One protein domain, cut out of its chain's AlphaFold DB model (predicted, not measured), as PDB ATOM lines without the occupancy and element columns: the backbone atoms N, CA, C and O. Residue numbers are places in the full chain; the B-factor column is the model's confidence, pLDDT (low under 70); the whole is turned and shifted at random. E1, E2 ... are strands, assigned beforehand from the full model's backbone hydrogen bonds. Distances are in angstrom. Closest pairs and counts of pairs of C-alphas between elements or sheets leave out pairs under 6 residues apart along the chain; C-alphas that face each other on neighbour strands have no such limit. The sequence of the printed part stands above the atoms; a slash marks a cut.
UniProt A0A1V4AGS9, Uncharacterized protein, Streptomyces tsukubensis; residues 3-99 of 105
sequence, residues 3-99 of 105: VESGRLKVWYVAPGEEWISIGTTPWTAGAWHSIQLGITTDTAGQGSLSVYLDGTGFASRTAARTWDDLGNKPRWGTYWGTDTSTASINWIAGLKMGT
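What this domain is: This is residues 3 to 99 of the 105 residues of an uncharacterized protein of Streptomyces tsukubensis (UniProt A0A1V4AGS9). Two small sheets, the two-strand hairpin E1 E2 and the three-strand meander E3 E4 E5, make a small, loosely formed sandwich that is only partly face to face, with E2 and E5 coming together at Gly 23 and Ala 59. A tail of 35 residues with no named element, residues 65 to 99, runs along the side of the sheets away from E2 and E5, and residues 82 to 87 of it stick out. The printed part has 97 residues, with no named helix and five named strands, E1 to E5 in that order along the chain; both sheets are antiparallel, the larger in the order E3, E4, E5. The class is all strand, although under half of the residues, 39 of 97, are in named elements. The whole is only just compact, close to loose, with a radius of gyration of the C-alphas of 14.6 A, and it spans 43 by 29 by 22 A.

How they stand to each other: Start at residues 3 to 4, which pair, antiparallel, with residues 7 to 8 of E1, the strand of residues 7 to 14. A tight link of 3 residues leads from E1 into E2, residues 18 to 26, and the two are a hairpin, antiparallel at 159 degrees. Look there for N 10 and O 23 at 3.0 A and N 20 and O 12 at 2.9 A, within hydrogen-bond range. E2 bends by 51 degrees at residue 22. The short link from E2, 8 residues, takes you from one sheet to the other, into E3, residues 35 to 40; E2 and E3 are apart. E3 and E4, residues 47 to 53, are a hairpin, antiparallel at 170 degrees, with N 38 and O 50 within hydrogen-bond range at 2.9 A. E4 and E5, residues 56 to 64, are another hairpin, with a tight link of 2 residues, antiparallel at 166 degrees, and N 51 and O 59 lie 2.8 A apart, within hydrogen-bond range. E3, E4 and E5 are a meander, each strand the antiparallel neighbour of the one before, with E3 and E5 as edge strands and E4 as the inner strand. The two sheets form a sandwich, two sheets face to face: their best planes are 29 degrees apart and the strands of the one stand at 14 degrees to those of the other. Between E2 and E5 the closest C-alphas are those of Gly 23 and Ala 59, 4.8 A apart. Between E1 and E5 the closest are those of Val 10 and Ala 59, 7.4 A apart. E2 and E4 are near each other, with 7 pairs of C-alphas within 10 A. E1 and E3 are apart, and E1 and E4 are only just apart, at 8.3 A.

Where its parts are: Find C-alpha 7 at (291.734, 361.726, 379.432), where E1 begins; it is 22.1 A long and ends at Ala 14. E2 runs from Glu 18 to Pro 26, 24.0 A. E3, from Ile 35 to Thr 40, is the six-residue strand, and E4 runs from Gly 47 to Leu 53, 20.9 A. E5 starts at Thr 56 and, after 21.4 A, ends at C-alpha 64, at (289.996, 341.245, 390.704). From there read on to Thr 99, at (293.191, 334.922, 373.655).

The domain as a whole: The two C-alphas farthest apart are those of Ala 44 and Ser 85, 43.6 A. Residues 82 to 87, which include Ser 85, stand free. The C-alphas of residues 65 to 99 lie 9 to 26 A from the mean of all C-alphas. The printed part has no cut, and no link between strands is long. The mean pLDDT of the printed part of this model is 92.7, and no printed residue is under 70.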
ATOM      1  N   VAL A   3     286.141 358.325 378.243       92.19
ATOM      2  CA  VAL A   3     286.889 359.520 377.844       92.19
ATOM      3  C   VAL A   3     286.188 360.741 378.428       92.19
ATOM      4  O   VAL A   3     284.995 360.938 378.211       92.19
ATOM      5  N   GLU A   4     286.912 361.540 379.204       89.81
ATOM      6  CA  GLU A   4     286.384 362.747 379.841       89.81
ATOM      7  C   GLU A   4     287.527 363.702 380.191       89.81
ATOM      8  O   GLU A   4     288.579 363.266 380.667       89.81
ATOM      9  N   SER A   5     287.317 365.005 379.977       89.69
ATOM     10  CA  SER A   5     288.296 366.057 380.298       89.69
ATOM     11  C   SER A   5     289.683 365.806 379.680       89.69
ATOM     12  O   SER A   5     290.701 365.971 380.347       89.69
ATOM     13  N   GLY A   6     289.728 365.354 378.419       93.38
ATOM     14  CA  GLY A   6     290.982 365.088 377.696       93.38
ATOM     15  C   GLY A   6     291.765 363.876 378.209       93.38
ATOM     16  O   GLY A   6     292.984 363.812 378.052       93.38
ATOM     17  N   ARG A   7     291.098 362.928 378.879       96.69
ATOM     18  CA  ARG A   7     291.734 361.726 379.432       96.69
ATOM     19  C   ARG A   7     290.891 360.486 379.191       96.69
ATOM     20  O   ARG A   7     289.673 360.526 379.362       96.69
ATOM     21  N   LEU A   8     291.551 359.369 378.901       97.19
ATOM     22  CA  LEU A   8     290.968 358.041 379.040       97.19
ATOM     23  C   LEU A   8     291.121 357.606 380.501       97.19
ATOM     24  O   LEU A   8     292.215 357.639 381.073       97.19
ATOM     25  N   LYS A   9     290.007 357.231 381.122       97.31
ATOM     26  CA  LYS A   9     289.916 356.801 382.518       97.31
ATOM     27  C   LYS A   9     289.419 355.355 382.586       97.31
ATOM     28  O   LYS A   9     288.499 354.959 381.855       97.31
ATOM     29  N   VAL A  10     290.025 354.568 383.469       97.56
ATOM     30  CA  VAL A  10     289.720 353.147 383.665       97.56
ATOM     31  C   VAL A  10     289.368 352.909 385.128       97.56
ATOM     32  O   VAL A  10     290.073 353.364 386.028       97.56
ATOM     33  N   TRP A  11     288.296 352.152 385.344       96.62
ATOM     34  CA  TRP A  11     287.857 351.715 386.661       96.62
ATOM     35  C   TRP A  11     287.690 350.203 386.678       96.62
ATOM     36  O   TRP A  11     287.283 349.610 385.676       96.62
ATOM     37  N   TYR A  12     287.967 349.617 387.833       95.25
ATOM     38  CA  TYR A  12     287.446 348.322 388.233       95.25
ATOM     39  C   TYR A  12     286.212 348.579 389.100       95.25
ATOM     40  O   TYR A  12     286.291 349.347 390.057       95.25
ATOM     41  N   VAL A  13     285.083 347.972 388.742       92.94
ATOM     42  CA  VAL A  13     283.852 348.059 389.532       92.94
ATOM     43  C   VAL A  13     283.752 346.781 390.352       92.94
ATOM     44  O   VAL A  13     283.540 345.706 389.793       92.94
ATOM     45  N   ALA A  14     283.987 346.884 391.658       91.50
ATOM     46  CA  ALA A  14     283.908 345.741 392.558       91.50
ATOM     47  C   ALA A  14     282.437 345.406 392.892       91.50
ATOM     48  O   ALA A  14     281.544 346.232 392.661       91.50
ATOM     49  N   PRO A  15     282.153 344.207 393.438       89.12
ATOM     50  CA  PRO A  15     280.818 343.864 393.924       89.12
ATOM     51  C   PRO A  15     280.252 344.936 394.864       89.12
ATOM     52  O   PRO A  15     280.964 345.436 395.727       89.12
ATOM     53  N   GLY A  16     278.970 345.271 394.697       91.44
ATOM     54  CA  GLY A  16     278.343 346.393 395.407       91.44
ATOM     55  C   GLY A  16     278.496 347.750 394.710       91.44
ATOM     56  O   GLY A  16     278.256 348.772 395.339       91.44
ATOM     57  N   GLU A  17     278.884 347.756 393.429       91.44
ATOM     58  CA  GLU A  17     279.077 348.966 392.614       91.44
ATOM     59  C   GLU A  17     280.152 349.916 393.165       91.44
ATOM     60  O   GLU A  17     280.080 351.132 392.996       91.44
ATOM     61  N   GLU A  18     281.190 349.375 393.805       94.62
ATOM     62  CA  GLU A  18     282.321 350.183 394.258       94.62
ATOM     63  C   GLU A  18     283.238 350.517 393.074       94.62
ATOM     64  O   GLU A  18     283.883 349.645 392.485       94.62
ATOM     65  N   TRP A  19     283.319 351.802 392.728       95.31
ATOM     66  CA  TRP A  19     284.127 352.291 391.613       95.31
ATOM     67  C   TRP A  19     285.561 352.587 392.050       95.31
ATOM     68  O   TRP A  19     285.847 353.625 392.644       95.31
ATOM     69  N   ILE A  20     286.494 351.716 391.670       96.56
ATOM     70  CA  ILE A  20     287.918 351.865 391.980       96.56
ATOM     71  C   ILE A  20     288.647 352.344 390.727       96.56
ATOM     72  O   ILE A  20     288.705 351.636 389.723       96.56
ATOM     73  N   SER A  21     289.224 353.548 390.769       97.06
ATOM     74  CA  SER A  21     290.084 354.043 389.685       97.06
ATOM     75  C   SER A  21     291.369 353.218 389.621       97.06
ATOM     76  O   SER A  21     292.037 353.039 390.638       97.06
ATOM     77  N   ILE A  22     291.725 352.722 388.435       97.62
ATOM     78  CA  ILE A  22     292.911 351.866 388.242       97.62
ATOM     79  C   ILE A  22     293.902 352.419 387.219       97.62
ATOM     80  O   ILE A  22     294.974 351.853 387.028       97.62
ATOM     81  N   GLY A  23     293.559 353.519 386.552       97.75
ATOM     82  CA  GLY A  23     294.485 354.184 385.652       97.75
ATOM     83  C   GLY A  23     293.849 355.316 384.870       97.75
ATOM     84  O   GLY A  23     292.639 355.361 384.624       97.75
ATOM     85  N   THR A  24     294.699 356.250 384.464       98.31
ATOM     86  CA  THR A  24     294.317 357.335 383.575       98.31
ATOM     87  C   THR A  24     295.484 357.727 382.687       98.31
ATOM     88  O   THR A  24     296.618 357.824 383.146       98.31
ATOM     89  N   THR A  25     295.192 358.011 381.426       98.44
ATOM     90  CA  THR A  25     296.172 358.446 380.431       98.44
ATOM     91  C   THR A  25     295.594 359.612 379.615       98.44
ATOM     92  O   THR A  25     294.362 359.726 379.533       98.44
ATOM     93  N   PRO A  26     296.418 360.531 379.079       98.00
ATOM     94  CA  PRO A  26     295.944 361.570 378.167       98.00
ATOM     95  C   PRO A  26     295.167 360.995 376.974       98.00
ATOM     96  O   PRO A  26     295.429 359.881 376.528       98.00
ATOM     97  N   TRP A  27     294.208 361.763 376.463       97.00
ATOM     98  CA  TRP A  27     293.425 361.433 375.275       97.00
ATOM     99  C   TRP A  27     293.327 362.653 374.363       97.00
ATOM    100  O   TRP A  27     292.959 363.737 374.824       97.00
ATOM    101  N   THR A  28     293.578 362.459 373.071       96.25
ATOM    102  CA  THR A  28     293.498 363.525 372.069       96.25
ATOM    103  C   THR A  28     292.286 363.301 371.171       96.25
ATOM    104  O   THR A  28     292.143 362.270 370.525       96.25
ATOM    105  N   ALA A  29     291.376 364.274 371.119       92.75
ATOM    106  CA  ALA A  29     290.229 364.207 370.215       92.75
ATOM    107  C   ALA A  29     290.657 364.372 368.745       92.75
ATOM    108  O   ALA A  29     291.632 365.058 368.450       92.75
ATOM    109  N   GLY A  30     289.899 363.774 367.820       94.00
ATOM    110  CA  GLY A  30     290.160 363.882 366.377       94.00
ATOM    111  C   GLY A  30     291.286 362.982 365.852       94.00
ATOM    112  O   GLY A  30     291.644 363.096 364.684       94.00
ATOM    113  N   ALA A  31     291.820 362.086 366.684       96.06
ATOM    114  CA  ALA A  31     292.796 361.073 366.296       96.06
ATOM    115  C   ALA A  31     292.210 359.659 366.424       96.06
ATOM    116  O   ALA A  31     291.324 359.405 367.245       96.06
ATOM    117  N   TRP A  32     292.722 358.733 365.612       96.94
ATOM    118  CA  TRP A  32     292.491 357.308 365.824       96.94
ATOM    119  C   TRP A  32     293.365 356.821 366.974       96.94
ATOM    120  O   TRP A  32     294.568 357.070 366.980       96.94
ATOM    121  N   HIS A  33     292.748 356.099 367.904       97.19
ATOM    122  CA  HIS A  33     293.421 355.450 369.020       97.19
ATOM    123  C   HIS A  33     293.058 353.968 369.049       97.19
ATOM    124  O   HIS A  33     291.910 353.600 368.775       97.19
ATOM    125  N   SER A  34     294.017 353.126 369.423       96.81
ATOM    126  CA  SER A  34     293.778 351.710 369.714       96.81
ATOM    127  C   SER A  34     293.676 351.497 371.223       96.81
ATOM    128  O   SER A  34     294.469 352.042 371.991       96.81
ATOM    129  N   ILE A  35     292.683 350.718 371.657       96.94
ATOM    130  CA  ILE A  35     292.517 350.325 373.058       96.94
ATOM    131  C   ILE A  35     292.459 348.804 373.109       96.94
ATOM    132  O   ILE A  35     291.547 348.204 372.544       96.94
ATOM    133  N   GLN A  36     293.394 348.192 373.829       97.00
ATOM    134  CA  GLN A  36     293.385 346.755 374.093       97.00
ATOM    135  C   GLN A  36     293.049 346.499 375.566       97.00
ATOM    136  O   GLN A  36     293.599 347.143 376.463       97.00
ATOM    137  N   LEU A  37     292.153 345.542 375.815       96.12
ATOM    138  CA  LEU A  37     291.743 345.096 377.148       96.12
ATOM    139  C   LEU A  37     292.012 343.596 377.280       96.12
ATOM    140  O   LEU A  37     291.378 342.790 376.605       96.12
ATOM    141  N   GLY A  38     292.931 343.228 378.169       95.81
ATOM    142  CA  GLY A  38     293.138 341.843 378.584       95.81
ATOM    143  C   GLY A  38     292.391 341.566 379.883       95.81
ATOM    144  O   GLY A  38     292.485 342.368 380.812       95.81
ATOM    145  N   ILE A  39     291.679 340.440 379.960       95.00
ATOM    146  CA  ILE A  39     290.990 339.978 381.170       95.00
ATOM    147  C   ILE A  39     291.316 338.501 381.389       95.00
ATOM    148  O   ILE A  39     291.097 337.675 380.508       95.00
ATOM    149  N   THR A  40     291.773 338.167 382.591       95.38
ATOM    150  CA  THR A  40     291.772 336.799 383.112       95.38
ATOM    151  C   THR A  40     290.557 336.671 384.014       95.38
ATOM    152  O   THR A  40     290.463 337.371 385.024       95.38
ATOM    153  N   THR A  41     289.598 335.848 383.596       92.75
ATOM    154  CA  THR A  41     288.275 335.723 384.213       92.75
ATOM    155  C   THR A  41     288.327 334.877 385.474       92.75
ATOM    156  O   THR A  41     288.802 333.747 385.428       92.75
ATOM    157  N   ASP A  42     287.789 335.396 386.570       93.44
ATOM    158  CA  ASP A  42     287.677 334.675 387.830       93.44
ATOM    159  C   ASP A  42     286.516 335.224 388.671       93.44
ATOM    160  O   ASP A  42     286.289 336.439 388.738       93.44
ATOM    161  N   THR A  43     285.779 334.324 389.319       91.62
ATOM    162  CA  THR A  43     284.623 334.652 390.165       91.62
ATOM    163  C   THR A  43     284.984 334.840 391.639       91.62
ATOM    164  O   THR A  43     284.230 335.486 392.367       91.62
ATOM    165  N   ALA A  44     286.129 334.309 392.080       91.25
ATOM    166  CA  ALA A  44     286.611 334.315 393.460       91.25
ATOM    167  C   ALA A  44     287.534 335.508 393.788       91.25
ATOM    168  O   ALA A  44     287.981 335.656 394.925       91.25
ATOM    169  N   GLY A  45     287.816 336.370 392.811       92.06
ATOM    170  CA  GLY A  45     288.660 337.549 392.979       92.06
ATOM    171  C   GLY A  45     290.143 337.332 392.680       92.06
ATOM    172  O   GLY A  45     290.937 338.181 393.057       92.06
ATOM    173  N   GLN A  46     290.533 336.242 392.020       95.31
ATOM    174  CA  GLN A  46     291.913 335.949 391.594       95.31
ATOM    175  C   GLN A  46     292.203 336.350 390.141       95.31
ATOM    176  O   GLN A  46     293.276 336.075 389.606       95.31
ATOM    177  N   GLY A  47     291.254 337.014 389.492       95.69
ATOM    178  CA  GLY A  47     291.377 337.472 388.122       95.69
ATOM    179  C   GLY A  47     292.312 338.667 387.997       95.69
ATOM    180  O   GLY A  47     292.730 339.303 388.975       95.69
ATOM    181  N   SER A  48     292.607 339.003 386.750       96.81
ATOM    182  CA  SER A  48     293.424 340.160 386.413       96.81
ATOM    183  C   SER A  48     292.892 340.883 385.194       96.81
ATOM    184  O   SER A  48     292.170 340.316 384.374       96.81
ATOM    185  N   LEU A  49     293.285 342.141 385.059       96.19
ATOM    186  CA  LEU A  49     293.038 342.950 383.878       96.19
ATOM    187  C   LEU A  49     294.284 343.757 383.514       96.19
ATOM    188  O   LEU A  49     295.066 344.148 384.384       96.19
ATOM    189  N   SER A  50     294.425 344.058 382.228       97.69
ATOM    190  CA  SER A  50     295.428 344.983 381.697       97.69
ATOM    191  C   SER A  50     294.820 345.829 380.583       97.69
ATOM    192  O   SER A  50     293.973 345.345 379.830       97.69
ATOM    193  N   VAL A  51     295.224 347.094 380.500       98.00
ATOM    194  CA  VAL A  51     294.725 348.044 379.504       98.00
ATOM    195  C   VAL A  51     295.890 348.753 378.837       98.00
ATOM    196  O   VAL A  51     296.804 349.249 379.505       98.00
ATOM    197  N   TYR A  52     295.816 348.814 377.514       98.31
ATOM    198  CA  TYR A  52     296.793 349.452 376.649       98.31
ATOM    199  C   TYR A  52     296.104 350.553 375.839       98.31
ATOM    200  O   TYR A  52     294.945 350.405 375.448       98.31
ATOM    201  N   LEU A  53     296.815 351.659 375.631       98.00
ATOM    202  CA  LEU A  53     296.459 352.728 374.704       98.00
ATOM    203  C   LEU A  53     297.601 352.839 373.699       98.00
ATOM    204  O   LEU A  53     298.751 353.003 374.108       98.00
ATOM    205  N   ASP A  54     297.287 352.737 372.410       97.50
ATOM    206  CA  ASP A  54     298.271 352.862 371.326       97.50
ATOM    207  C   ASP A  54     299.475 351.934 371.538       97.50
ATOM    208  O   ASP A  54     300.641 352.322 371.475       97.50
ATOM    209  N   GLY A  55     299.160 350.687 371.897       96.62
ATOM    210  CA  GLY A  55     300.128 349.633 372.178       96.62
ATOM    211  C   GLY A  55     300.832 349.742 373.535       96.62
ATOM    212  O   GLY A  55     301.437 348.759 373.967       96.62
ATOM    213  N   THR A  56     300.713 350.867 374.248       97.44
ATOM    214  CA  THR A  56     301.397 351.129 375.524       97.44
ATOM    215  C   THR A  56     300.503 350.799 376.717       97.44
ATOM    216  O   THR A  56     299.408 351.342 376.858       97.44
ATOM    217  N   GLY A  57     300.972 349.920 377.605       97.94
ATOM    218  CA  GLY A  57     300.246 349.562 378.825       97.94
ATOM    219  C   GLY A  57     300.180 350.740 379.794       97.94
ATOM    220  O   GLY A  57     301.209 351.345 380.086       97.94
ATOM    221  N   PHE A  58     298.989 351.067 380.300       98.44
ATOM    222  CA  PHE A  58     298.808 352.210 381.213       98.44
ATOM    223  C   PHE A  58     297.953 351.913 382.452       98.44
ATOM    224  O   PHE A  58     297.901 352.733 383.369       98.44
ATOM    225  N   ALA A  59     297.270 350.768 382.497       98.44
ATOM    226  CA  ALA A  59     296.524 350.336 383.671       98.44
ATOM    227  C   ALA A  59     296.565 348.814 383.801       98.44
ATOM    228  O   ALA A  59     296.479 348.086 382.812       98.44
ATOM    229  N   SER A  60     296.643 348.326 385.033       98.06
ATOM    230  CA  SER A  60     296.531 346.903 385.336       98.06
ATOM    231  C   SER A  60     295.984 346.702 386.736       98.06
ATOM    232  O   SER A  60     296.189 347.541 387.614       98.06
ATOM    233  N   ARG A  61     295.336 345.563 386.964       97.31
ATOM    234  CA  ARG A  61     294.931 345.133 388.300       97.31
ATOM    235  C   ARG A  61     295.020 343.617 388.402       97.31
ATOM    236  O   ARG A  61     294.610 342.909 387.486       97.31
ATOM    237  N   THR A  62     295.519 343.143 389.533       97.19
ATOM    238  CA  THR A  62     295.420 341.752 389.990       97.19
ATOM    239  C   THR A  62     294.452 341.678 391.169       97.19
ATOM    240  O   THR A  62     294.005 342.713 391.671       97.19
ATOM    241  N   ALA A  63     294.113 340.465 391.605       95.12
ATOM    242  CA  ALA A  63     293.140 340.245 392.671       95.12
ATOM    243  C   ALA A  63     291.791 340.943 392.375       95.12
ATOM    244  O   ALA A  63     291.279 341.763 393.149       95.12
ATOM    245  N   ALA A  64     291.258 340.694 391.175       94.12
ATOM    246  CA  ALA A  64     289.996 341.245 390.704       94.12
ATOM    247  C   ALA A  64     288.977 340.131 390.464       94.12
ATOM    248  O   ALA A  64     289.299 339.086 389.901       94.12
ATOM    249  N   ARG A  65     287.719 340.371 390.843       93.56
ATOM    250  CA  ARG A  65     286.607 339.540 390.384       93.56
ATOM    251  C   ARG A  65     286.209 340.044 389.003       93.56
ATOM    252  O   ARG A  65     285.690 341.143 388.866       93.56
ATOM    253  N   THR A  66     286.502 339.263 387.980       91.06
ATOM    254  CA  THR A  66     286.378 339.644 386.560       91.06
ATOM    255  C   THR A  66     285.323 338.818 385.827       91.06
ATOM    256  O   THR A  66     285.200 338.893 384.603       91.06
ATOM    257  N   TRP A  67     284.584 338.005 386.581       86.94
ATOM    258  CA  TRP A  67     283.471 337.216 386.099       86.94
ATOM    259  C   TRP A  67     282.327 337.225 387.116       86.94
ATOM    260  O   TRP A  67     282.524 337.066 388.330       86.94
ATOM    261  N   ASP A  68     281.120 337.394 386.600       78.44
ATOM    262  CA  ASP A  68     279.868 337.159 387.300       78.44
ATOM    263  C   ASP A  68     279.013 336.152 386.513       78.44
ATOM    264  O   ASP A  68     279.416 335.620 385.480       78.44
ATOM    265  N   ASP A  69     277.837 335.845 387.034       76.88
ATOM    266  CA  ASP A  69     276.871 334.934 386.424       76.88
ATOM    267  C   ASP A  69     276.236 335.477 385.129       76.88
ATOM    268  O   ASP A  69     275.642 334.711 384.367       76.88
ATOM    269  N   LEU A  70     276.388 336.772 384.837       80.25
ATOM    270  CA  LEU A  70     275.849 337.429 383.646       80.25
ATOM    271  C   LEU A  70     276.849 337.487 382.480       80.25
ATOM    272  O   LEU A  70     276.434 337.775 381.346       80.25
ATOM    273  N   GLY A  71     278.122 337.188 382.750       78.94
ATOM    274  CA  GLY A  71     279.217 337.107 381.790       78.94
ATOM    275  C   GLY A  71     279.732 338.467 381.306       78.94
ATOM    276  O   GLY A  71     279.117 339.516 381.489       78.94
ATOM    277  N   ASN A  72     280.871 338.449 380.608       81.00
ATOM    278  CA  ASN A  72     281.489 339.661 380.066       81.00
ATOM    279  C   ASN A  72     280.860 340.077 378.725       81.00
ATOM    280  O   ASN A  72     280.960 339.364 377.727       81.00
ATOM    281  N   LYS A  73     280.237 341.263 378.692       86.44
ATOM    282  CA  LYS A  73     279.551 341.826 377.512       86.44
ATOM    283  C   LYS A  73     280.228 343.132 377.076       86.44
ATOM    284  O   LYS A  73     279.817 344.197 377.548       86.44
ATOM    285  N   PRO A  74     281.262 343.090 376.215       87.19
ATOM    286  CA  PRO A  74     281.931 344.304 375.762       87.19
ATOM    287  C   PRO A  74     280.958 345.196 374.981       87.19
ATOM    288  O   PRO A  74     280.186 344.721 374.149       87.19
ATOM    289  N   ARG A  75     280.984 346.497 375.274       89.44
ATOM    290  CA  ARG A  75     280.178 347.529 374.608       89.44
ATOM    291  C   ARG A  75     281.042 348.749 374.338       89.44
ATOM    292  O   ARG A  75     281.916 349.083 375.137       89.44
ATOM    293  N   TRP A  76     280.754 349.432 373.240       88.56
ATOM    294  CA  TRP A  76     281.434 350.650 372.818       88.56
ATOM    295  C   TRP A  76     280.418 351.640 372.253       88.56
ATOM    296  O   TRP A  76     279.398 351.245 371.689       88.56
ATOM    297  N   GLY A  77     280.696 352.929 372.413       88.31
ATOM    298  CA  GLY A  77     279.824 354.007 371.961       88.31
ATOM    299  C   GLY A  77     279.726 355.130 372.984       88.31
ATOM    300  O   GLY A  77     280.414 355.134 374.006       88.31
ATOM    301  N   THR A  78     278.853 356.088 372.697       86.50
ATOM    302  CA  THR A  78     278.529 357.179 373.613       86.50
ATOM    303  C   THR A  78     277.488 356.697 374.621       86.50
ATOM    304  O   THR A  78     276.439 356.185 374.235       86.50
ATOM    305  N   TYR A  79     277.758 356.866 375.914       85.25
ATOM    306  CA  TYR A  79     276.822 356.524 376.982       85.25
ATOM    307  C   TYR A  79     276.840 357.601 378.064       85.25
ATOM    308  O   TYR A  79     277.913 358.030 378.487       85.25
ATOM    309  N   TRP A  80     275.648 358.008 378.509       78.38
ATOM    310  CA  TRP A  80     275.439 358.937 379.625       78.38
ATOM    311  C   TRP A  80     276.239 360.252 379.512       78.38
ATOM    312  O   TRP A  80     277.036 360.610 380.383       78.38
ATOM    313  N   GLY A  81     276.041 360.975 378.407       75.94
ATOM    314  CA  GLY A  81     276.535 362.344 378.257       75.94
ATOM    315  C   GLY A  81     275.648 363.329 379.020       75.94
ATOM    316  O   GLY A  81     274.429 363.281 378.892       75.94
ATOM    317  N   THR A  82     276.251 364.211 379.817       82.94
ATOM    318  CA  THR A  82     275.538 365.296 380.521       82.94
ATOM    319  C   THR A  82     275.535 366.606 379.739       82.94
ATOM    320  O   THR A  82     274.757 367.500 380.056       82.94
ATOM    321  N   ASP A  83     276.406 366.736 378.735       84.38
ATOM    322  CA  ASP A  83     276.366 367.842 377.780       84.38
ATOM    323  C   ASP A  83     275.287 367.555 376.731       84.38
ATOM    324  O   ASP A  83     275.394 366.609 375.951       84.38
ATOM    325  N   THR A  84     274.234 368.368 376.745       85.00
ATOM    326  CA  THR A  84     273.109 368.297 375.806       85.00
ATOM    327  C   THR A  84     273.217 369.318 374.673       85.00
ATOM    328  O   THR A  84     272.347 369.362 373.805       85.00
ATOM    329  N   SER A  85     274.267 370.143 374.673       90.88
ATOM    330  CA  SER A  85     274.491 371.217 373.702       90.88
ATOM    331  C   SER A  85     275.430 370.819 372.562       90.88
ATOM    332  O   SER A  85     275.345 371.384 371.472       90.88
ATOM    333  N   THR A  86     276.283 369.817 372.784       85.69
ATOM    334  CA  THR A  86     277.276 369.363 371.806       85.69
ATOM    335  C   THR A  86     276.953 367.962 371.299       85.69
ATOM    336  O   THR A  86     276.755 367.028 372.076       85.69
ATOM    337  N   ALA A  87     276.970 367.773 369.978       85.38
ATOM    338  CA  ALA A  87     276.911 366.437 369.396       85.38
ATOM    339  C   ALA A  87     278.209 365.666 369.702       85.38
ATOM    340  O   ALA A  87     279.297 366.074 369.298       85.38
ATOM    341  N   SER A  88     278.098 364.528 370.388       84.94
ATOM    342  CA  SER A  88     279.226 363.617 370.600       84.94
ATOM    343  C   SER A  88     279.298 362.607 369.456       84.94
ATOM    344  O   SER A  88     278.444 361.726 369.347       84.94
ATOM    345  N   ILE A  89     280.318 362.739 368.607       88.19
ATOM    346  CA  ILE A  89     280.556 361.846 367.469       88.19
ATOM    347  C   ILE A  89     281.798 361.005 367.758       88.19
ATOM    348  O   ILE A  89     282.871 361.547 368.015       88.19
ATOM    349  N   ASN A  90     281.647 359.682 367.702       89.69
ATOM    350  CA  ASN A  90     282.732 358.719 367.868       89.69
ATOM    351  C   ASN A  90     282.723 357.742 366.689       89.69
ATOM    352  O   ASN A  90     281.674 357.185 366.360       89.69
ATOM    353  N   TRP A  91     283.888 357.502 366.087       93.62
ATOM    354  CA  TRP A  91     284.080 356.467 365.068       93.62
ATOM    355  C   TRP A  91     284.765 355.256 365.683       93.62
ATOM    356  O   TRP A  91     285.666 355.391 366.507       93.62
ATOM    357  N   ILE A  92     284.309 354.067 365.297       94.44
ATOM    358  CA  ILE A  92     284.760 352.801 365.871       94.44
ATOM    359  C   ILE A  92     285.049 351.850 364.719       94.44
ATOM    360  O   ILE A  92     284.207 351.651 363.844       94.44
ATOM    361  N   ALA A  93     286.249 351.284 364.719       95.50
ATOM    362  CA  ALA A  93     286.733 350.363 363.701       95.50
ATOM    363  C   ALA A  93     287.723 349.368 364.326       95.50
ATOM    364  O   ALA A  93     288.170 349.563 365.453       95.50
ATOM    365  N   GLY A  94     288.059 348.302 363.590       94.62
ATOM    366  CA  GLY A  94     289.119 347.367 363.991       94.62
ATOM    367  C   GLY A  94     288.788 346.504 365.211       94.62
ATOM    368  O   GLY A  94     289.689 346.122 365.949       94.62
ATOM    369  N   LEU A  95     287.507 346.203 365.441       94.75
ATOM    370  CA  LEU A  95     287.081 345.356 366.554       94.75
ATOM    371  C   LEU A  95     287.596 343.926 366.361       94.75
ATOM    372  O   LEU A  95     287.297 343.281 365.355       94.75
ATOM    373  N   LYS A  96     288.347 343.437 367.346       95.38
ATOM    374  CA  LYS A  96     288.934 342.095 367.372       95.38
ATOM    375  C   LYS A  96     288.714 341.459 368.743       95.38
ATOM    376  O   LYS A  96     288.574 342.154 369.750       95.38
ATOM    377  N   MET A  97     288.697 340.133 368.776       94.81
ATOM    378  CA  MET A  97     288.694 339.334 369.998       94.81
ATOM    379  C   MET A  97     289.672 338.179 369.805       94.81
ATOM    380  O   MET A  97     289.712 337.579 368.734       94.81
ATOM    381  N   GLY A  98     290.441 337.874 370.841       95.19
ATOM    382  CA  GLY A  98     291.418 336.796 370.834       95.19
ATOM    383  C   GLY A  98     291.787 336.388 372.251       95.19
ATOM    384  O   GLY A  98     291.201 336.879 373.220       95.19
ATOM    385  N   THR A  99     292.737 335.471 372.370       96.12
ATOM    386  CA  THR A  99     293.191 334.922 373.655       96.12
ATOM    387  C   THR A  99     294.563 335.459 374.060       96.12
ATOM    388  O   THR A  99     294.936 335.357 375.229       96.12
TER     389      THR A  99